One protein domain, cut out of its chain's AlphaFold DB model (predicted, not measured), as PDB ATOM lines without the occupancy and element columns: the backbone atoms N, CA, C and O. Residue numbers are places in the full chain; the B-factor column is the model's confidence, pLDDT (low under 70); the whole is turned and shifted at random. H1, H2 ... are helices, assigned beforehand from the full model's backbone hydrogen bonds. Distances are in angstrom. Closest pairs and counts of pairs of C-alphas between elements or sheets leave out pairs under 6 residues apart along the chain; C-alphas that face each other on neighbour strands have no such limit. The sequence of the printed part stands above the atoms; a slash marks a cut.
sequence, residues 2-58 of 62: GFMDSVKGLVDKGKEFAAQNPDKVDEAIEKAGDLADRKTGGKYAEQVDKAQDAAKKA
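Overview. This is residues 2 to 58 of the 62 residues of an uncharacterized protein of Rhodococcus sp. M8 (UniProt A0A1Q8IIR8). Three helices are joined end to end into an open, angular U with an empty middle: H1 is one arm, H2 the base and H3 the other arm. H1 and H2 make a corner at residues 18 to 25, H2 and H3 are joined by the turn of residues 41 to 44, and the two arms stay apart. The printed part has 57 residues with three named helices, in the order H1, H2, H3, and no named strand; the class is all helix. The whole is only just loose, close to extended, with a radius of gyration of the C-alphas of 15.0 A, and it is flat, spanning 34 by 31 by 17 A.

Arrangement. H1, residues 3 to 20, is close to but not clearly touching H2, residues 22 to 40. Their closest C-alphas, those of Ala 18 and Val 25, are 5.9 A apart. Their lines stand about perpendicular, but only just, at 70.4 degrees. H2 and H3, residues 45 to 58, are only just apart, their closest C-alphas being 8.2 A from each other. H1 and H3 are apart. In H1, H2 and H3 every O i to N i+4 pair is within hydrogen-bond range.

Along the chain. H1 runs from C-alpha 3 at (54.392, 44.057, 56.984) to C-alpha 20, 25.9 A. H2, the longest helix with 19 residues, begins at C-alpha 22 at (45.371, 36.326, 32.138) and measures 26.0 A from first to last C-alpha. H3 measures 19.5 A and ends at C-alpha 58 at (53.181, 63.043, 43.721).

Size, cuts and confidence. The C-alphas of Gly 2 and Gly 41 are the two farthest apart, at 39.4 A. The printed part has no cut. Both links are tight, with 1 residue between H1 and H2 and 4 between H2 and H3. The mean pLDDT of the printed part is 81.7, and residues 40 to 45 are under 70.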
ATOM      1  N   GLY A   2      58.440  43.399  58.317       77.62
ATOM      2  CA  GLY A   2      57.480  42.276  58.401       77.62
ATOM      3  C   GLY A   2      56.128  42.502  57.723       77.62
ATOM      4  O   GLY A   2      55.594  41.594  57.095       77.62
ATOM      5  N   PHE A   3      55.606  43.732  57.740       88.62
ATOM      6  CA  PHE A   3      54.392  44.057  56.984       88.62
ATOM      7  C   PHE A   3      54.666  44.187  55.478       88.62
ATOM      8  O   PHE A   3      53.945  43.626  54.661       88.62
ATOM      9  N   MET A   4      55.757  44.863  55.109       89.25
ATOM     10  CA  MET A   4      56.098  45.109  53.705       89.25
ATOM     11  C   MET A   4      56.461  43.819  52.952       89.25
ATOM     12  O   MET A   4      56.037  43.663  51.813       89.25
ATOM     13  N   ASP A   5      57.151  42.872  53.599       87.88
ATOM     14  CA  ASP A   5      57.427  41.542  53.025       87.88
ATOM     15  C   ASP A   5      56.158  40.712  52.839       87.88
ATOM     16  O   ASP A   5      55.993  40.055  51.817       87.88
ATOM     17  N   SER A   6      55.224  40.787  53.790       85.69
ATOM     18  CA  SER A   6      53.943  40.080  53.684       85.69
ATOM     19  C   SER A   6      53.097  40.625  52.534       85.69
ATOM     20  O   SER A   6      52.545  39.858  51.747       85.69
ATOM     21  N   VAL A   7      53.035  41.954  52.391       89.50
ATOM     22  CA  VAL A   7      52.342  42.605  51.271       89.50
ATOM     23  C   VAL A   7      53.032  42.271  49.950       89.50
ATOM     24  O   VAL A   7      52.356  41.903  48.995       89.50
ATOM     25  N   LYS A   8      54.366  42.337  49.892       88.31
ATOM     26  CA  LYS A   8      55.137  42.007  48.691       88.31
ATOM     27  C   LYS A   8      54.922  40.552  48.267       88.31
ATOM     28  O   LYS A   8      54.590  40.313  47.114       88.31
ATOM     29  N   GLY A   9      54.996  39.603  49.201       88.56
ATOM     30  CA  GLY A   9      54.753  38.187  48.928       88.56
ATOM     31  C   GLY A   9      53.330  37.899  48.442       88.56
ATOM     32  O   GLY A   9      53.138  37.084  47.543       88.56
ATOM     33  N   LEU A  10      52.327  38.594  48.982       90.56
ATOM     34  CA  LEU A  10      50.940  38.459  48.532       90.56
ATOM     35  C   LEU A  10      50.744  39.059  47.132       90.56
ATOM     36  O   LEU A  10      50.095  38.446  46.284       90.56
ATOM     37  N   VAL A  11      51.355  40.216  46.868       91.25
ATOM     38  CA  VAL A  11      51.344  40.866  45.551       91.25
ATOM     39  C   VAL A  11      52.046  40.007  44.504       91.25
ATOM     40  O   VAL A  11      51.493  39.822  43.427       91.25
ATOM     41  N   ASP A  12      53.222  39.454  44.799       91.81
ATOM     42  CA  ASP A  12      53.972  38.623  43.850       91.81
ATOM     43  C   ASP A  12      53.212  37.330  43.527       91.81
ATOM     44  O   ASP A  12      53.075  36.966  42.360       91.81
ATOM     45  N   LYS A  13      52.594  36.697  44.529       87.56
ATOM     46  CA  LYS A  13      51.751  35.511  44.322       87.56
ATOM     47  C   LYS A  13      50.484  35.826  43.519       87.56
ATOM     48  O   LYS A  13      50.076  35.036  42.672       87.56
ATOM     49  N   GLY A  14      49.876  36.990  43.758       86.56
ATOM     50  CA  GLY A  14      48.745  37.486  42.973       86.56
ATOM     51  C   GLY A  14      49.126  37.788  41.522       86.56
ATOM     52  O   GLY A  14      48.399  37.406  40.609       86.56
ATOM     53  N   LYS A  15      50.294  38.404  41.299       84.88
ATOM     54  CA  LYS A  15      50.850  38.656  39.961       84.88
ATOM     55  C   LYS A  15      51.140  37.366  39.209       84.88
ATOM     56  O   LYS A  15      50.809  37.276  38.038       84.88
ATOM     57  N   GLU A  16      51.730  36.371  39.864       89.06
ATOM     58  CA  GLU A  16      52.042  35.087  39.233       89.06
ATOM     59  C   GLU A  16      50.768  34.307  38.872       89.06
ATOM     60  O   GLU A  16      50.671  33.744  37.782       89.06
ATOM     61  N   PHE A  17      49.751  34.339  39.738       85.88
ATOM     62  CA  PHE A  17      48.435  33.774  39.435       85.88
ATOM     63  C   PHE A  17      47.763  34.480  38.250       85.88
ATOM     64  O   PHE A  17      47.205  33.812  37.377       85.88
ATOM     65  N   ALA A  18      47.856  35.813  38.200       85.62
ATOM     66  CA  ALA A  18      47.347  36.613  37.093       85.62
ATOM     67  C   ALA A  18      48.101  36.352  35.785       85.62
ATOM     68  O   ALA A  18      47.472  36.186  34.749       85.62
ATOM     69  N   ALA A  19      49.428  36.224  35.834       86.31
ATOM     70  CA  ALA A  19      50.249  35.900  34.672       86.31
ATOM     71  C   ALA A  19      49.957  34.496  34.113       86.31
ATOM     72  O   ALA A  19      50.049  34.288  32.908       86.31
ATOM     73  N   GLN A  20      49.592  33.538  34.971       90.31
ATOM     74  CA  GLN A  20      49.203  32.187  34.551       90.31
ATOM     75  C   GLN A  20      47.744  32.083  34.084       90.31
ATOM     76  O   GLN A  20      47.403  31.140  33.376       90.31
ATOM     77  N   ASN A  21      46.876  33.014  34.490       87.88
ATOM     78  CA  ASN A  21      45.454  33.023  34.139       87.88
ATOM     79  C   ASN A  21      45.014  34.413  33.644       87.88
ATOM     80  O   ASN A  21      44.079  34.976  34.225       87.88
ATOM     81  N   PRO A  22      45.663  34.974  32.603       81.56
ATOM     82  CA  PRO A  22      45.371  36.326  32.138       81.56
ATOM     83  C   PRO A  22      43.902  36.454  31.735       81.56
ATOM     84  O   PRO A  22      43.222  37.336  32.237       81.56
ATOM     85  N   ASP A  23      43.360  35.476  31.002       85.88
ATOM     86  CA  ASP A  23      41.966  35.493  30.543       85.88
ATOM     87  C   ASP A  23      40.948  35.559  31.694       85.88
ATOM     88  O   ASP A  23      39.949  36.267  31.618       85.88
ATOM     89  N   LYS A  24      41.195  34.842  32.802       83.62
ATOM     90  CA  LYS A  24      40.286  34.855  33.965       83.62
ATOM     91  C   LYS A  24      40.415  36.128  34.781       83.62
ATOM     92  O   LYS A  24      39.439  36.549  35.401       83.62
ATOM     93  N   VAL A  25      41.621  36.684  34.854       85.19
ATOM     94  CA  VAL A  25      41.855  37.938  35.562       85.19
ATOM     95  C   VAL A  25      41.272  39.098  34.773       85.19
ATOM     96  O   VAL A  25      40.563  39.894  35.377       85.19
ATOM     97  N   ASP A  26      41.465  39.143  33.459       82.19
ATOM     98  CA  ASP A  26      40.847  40.140  32.588       82.19
ATOM     99  C   ASP A  26      39.320  40.054  32.653       82.19
ATOM    100  O   ASP A  26      38.677  41.057  32.942       82.19
ATOM    101  N   GLU A  27      38.725  38.859  32.548       86.25
ATOM    102  CA  GLU A  27      37.265  38.714  32.652       86.25
ATOM    103  C   GLU A  27      36.733  39.134  34.040       86.25
ATOM    104  O   GLU A  27      35.651  39.714  34.164       86.25
ATOM    105  N   ALA A  28      37.488  38.862  35.112       83.75
ATOM    106  CA  ALA A  28      37.123  39.273  36.465       83.75
ATOM    107  C   ALA A  28      37.274  40.786  36.681       83.75
ATOM    108  O   ALA A  28      36.426  41.385  37.343       83.75
ATOM    109  N   ILE A  29      38.328  41.397  36.133       82.06
ATOM    110  CA  ILE A  29      38.567  42.841  36.186       82.06
ATOM    111  C   ILE A  29      37.519  43.572  35.351       82.06
ATOM    112  O   ILE A  29      36.929  44.518  35.860       82.06
ATOM    113  N   GLU A  30      37.223  43.112  34.134       83.88
ATOM    114  CA  GLU A  30      36.166  43.673  33.292       83.88
ATOM    115  C   GLU A  30      34.813  43.580  33.989       83.88
ATOM    116  O   GLU A  30      34.138  44.592  34.128       83.88
ATOM    117  N   LYS A  31      34.429  42.413  34.525       85.69
ATOM    118  CA  LYS A  31      33.165  42.272  35.268       85.69
ATOM    119  C   LYS A  31      33.123  43.135  36.521       85.69
ATOM    120  O   LYS A  31      32.071  43.685  36.841       85.69
ATOM    121  N   ALA A  32      34.230  43.244  37.251       81.94
ATOM    122  CA  ALA A  32      34.306  44.097  38.429       81.94
ATOM    123  C   ALA A  32      34.207  45.582  38.053       81.94
ATOM    124  O   ALA A  32      33.487  46.314  38.728       81.94
ATOM    125  N   GLY A  33      34.869  45.996  36.970       74.50
ATOM    126  CA  GLY A  33      34.802  47.334  36.388       74.50
ATOM    127  C   GLY A  33      33.393  47.667  35.916       74.50
ATOM    128  O   GLY A  33      32.821  48.643  36.375       74.50
ATOM    129  N   ASP A  34      32.769  46.790  35.132       79.94
ATOM    130  CA  ASP A  34      31.396  46.946  34.651       79.94
ATOM    131  C   ASP A  34      30.385  47.001  35.797       79.94
ATOM    132  O   ASP A  34      29.460  47.811  35.785       79.94
ATOM    133  N   LEU A  35      30.526  46.143  36.812       81.00
ATOM    134  CA  LEU A  35      29.641  46.164  37.975       81.00
ATOM    135  C   LEU A  35      29.860  47.414  38.821       81.00
ATOM    136  O   LEU A  35      28.880  47.988  39.297       81.00
ATOM    137  N   ALA A  36      31.107  47.839  39.015       75.25
ATOM    138  CA  ALA A  36      31.423  49.073  39.714       75.25
ATOM    139  C   ALA A  36      30.873  50.276  38.940       75.25
ATOM    140  O   ALA A  36      30.092  51.045  39.492       75.25
ATOM    141  N   ASP A  37      31.153  50.410  37.652       73.31
ATOM    142  CA  ASP A  37      30.690  51.528  36.834       73.31
ATOM    143  C   ASP A  37      29.171  51.556  36.697       73.31
ATOM    144  O   ASP A  37      28.569  52.615  36.867       73.31
ATOM    145  N   ARG A  38      28.506  50.409  36.509       74.19
ATOM    146  CA  ARG A  38      27.034  50.346  36.453       74.19
ATOM    147  C   ARG A  38      26.388  50.643  37.798       74.19
ATOM    148  O   ARG A  38      25.425  51.402  37.860       74.19
ATOM    149  N   LYS A  39      26.893  50.055  38.889       73.25
ATOM    150  CA  LYS A  39      26.326  50.249  40.236       73.25
ATOM    151  C   LYS A  39      26.558  51.665  40.741       73.25
ATOM    152  O   LYS A  39      25.802  52.161  41.575       73.25
ATOM    153  N   THR A  40      27.607  52.308  40.249       69.88
ATOM    154  CA  THR A  40      27.999  53.636  40.691       69.88
ATOM    155  C   THR A  40      27.635  54.722  39.687       69.88
ATOM    156  O   THR A  40      27.660  55.893  40.047       69.88
ATOM    157  N   GLY A  41      27.217  54.358  38.475       68.12
ATOM    158  CA  GLY A  41      26.809  55.279  37.416       68.12
ATOM    159  C   GLY A  41      27.918  56.248  37.012       68.12
ATOM    160  O   GLY A  41      27.626  57.405  36.731       68.12
ATOM    161  N   GLY A  42      29.184  55.824  37.095       67.81
ATOM    162  CA  GLY A  42      30.342  56.704  36.913       67.81
ATOM    163  C   GLY A  42      30.665  57.611  38.111       67.81
ATOM    164  O   GLY A  42      31.560  58.442  38.015       67.81
ATOM    165  N   LYS A  43      30.009  57.458  39.275       67.62
ATOM    166  CA  LYS A  43      30.296  58.281  40.475       67.62
ATOM    167  C   LYS A  43      31.724  58.146  41.005       67.62
ATOM    168  O   LYS A  43      32.184  59.052  41.695       67.62
ATOM    169  N   TYR A  44      32.415  57.042  40.721       67.31
ATOM    170  CA  TYR A  44      33.812  56.861  41.134       67.31
ATOM    171  C   TYR A  44      34.806  57.343  40.084       67.31
ATOM    172  O   TYR A  44      35.978  57.460  40.425       67.31
ATOM    173  N   ALA A  45      34.366  57.705  38.873       67.69
ATOM    174  CA  ALA A  45      35.242  58.315  37.874       67.69
ATOM    175  C   ALA A  45      35.914  59.569  38.450       67.69
ATOM    176  O   ALA A  45      37.124  59.713  38.358       67.69
ATOM    177  N   GLU A  46      35.172  60.391  39.200       71.38
ATOM    178  CA  GLU A  46      35.726  61.582  39.853       71.38
ATOM    179  C   GLU A  46      36.731  61.252  40.978       71.38
ATOM    180  O   GLU A  46      37.675  62.005  41.223       71.38
ATOM    181  N   GLN A  47      36.560  60.124  41.681       74.81
ATOM    182  CA  GLN A  47      37.518  59.676  42.699       74.81
ATOM    183  C   GLN A  47      38.772  59.065  42.074       74.81
ATOM    184  O   GLN A  47      39.869  59.300  42.578       74.81
ATOM    185  N   VAL A  48      38.616  58.316  40.980       76.62
ATOM    186  CA  VAL A  48      39.727  57.783  40.187       76.62
ATOM    187  C   VAL A  48      40.510  58.933  39.563       76.62
ATOM    188  O   VAL A  48      41.725  58.955  39.711       76.62
ATOM    189  N   ASP A  49      39.840  59.932  38.988       76.19
ATOM    190  CA  ASP A  49      40.475  61.138  38.450       76.19
ATOM    191  C   ASP A  49      41.227  61.907  39.536       76.19
ATOM    192  O   ASP A  49      42.395  62.241  39.356       76.19
ATOM    193  N   LYS A  50      40.619  62.134  40.710       82.19
ATOM    194  CA  LYS A  50      41.314  62.777  41.842       82.19
ATOM    195  C   LYS A  50      42.516  61.967  42.320       82.19
ATOM    196  O   LYS A  50      43.550  62.549  42.646       82.19
ATOM    197  N   ALA A  51      42.400  60.641  42.368       83.69
ATOM    198  CA  ALA A  51      43.502  59.763  42.744       83.69
ATOM    199  C   ALA A  51      44.621  59.777  41.692       83.69
ATOM    200  O   ALA A  51      45.795  59.842  42.054       83.69
ATOM    201  N   GLN A  52      44.276  59.772  40.403       80.00
ATOM    202  CA  GLN A  52      45.224  59.886  39.298       80.00
ATOM    203  C   GLN A  52      45.911  61.254  39.283       80.00
ATOM    204  O   GLN A  52      47.122  61.307  39.095       80.00
ATOM    205  N   ASP A  53      45.185  62.346  39.530       84.56
ATOM    206  CA  ASP A  53      45.742  63.702  39.615       84.56
ATOM    207  C   ASP A  53      46.705  63.835  40.803       84.56
ATOM    208  O   ASP A  53      47.822  64.341  40.665       84.56
ATOM    209  N   ALA A  54      46.321  63.297  41.965       85.12
ATOM    210  CA  ALA A  54      47.181  63.246  43.142       85.12
ATOM    211  C   ALA A  54      48.435  62.395  42.895       85.12
ATOM    212  O   ALA A  54      49.532  62.800  43.275       85.12
ATOM    213  N   ALA A  55      48.293  61.251  42.223       84.81
ATOM    214  CA  ALA A  55      49.414  60.400  41.849       84.81
ATOM    215  C   ALA A  55      50.344  61.100  40.851       84.81
ATOM    216  O   ALA A  55      51.552  61.108  41.061       84.81
ATOM    217  N   LYS A  56      49.806  61.751  39.814       82.44
ATOM    218  CA  LYS A  56      50.587  62.542  38.851       82.44
ATOM    219  C   LYS A  56      51.374  63.655  39.537       82.44
ATOM    220  O   LYS A  56      52.576  63.768  39.311       82.44
ATOM    221  N   LYS A  57      50.743  64.402  40.451       83.94
ATOM    222  CA  LYS A  57      51.426  65.415  41.273       83.94
ATOM    223  C   LYS A  57      52.507  64.818  42.166       83.94
ATOM    224  O   LYS A  57      53.601  65.367  42.232       83.94
ATOM    225  N   ALA A  58      52.221  63.707  42.841       74.44
ATOM    226  CA  ALA A  58      53.181  63.043  43.721       74.44
ATOM    227  C   ALA A  58      54.377  62.463  42.950       74.44
ATOM    228  O   ALA A  58      55.492  62.443  43.465       74.44
TER     229      ALA A  58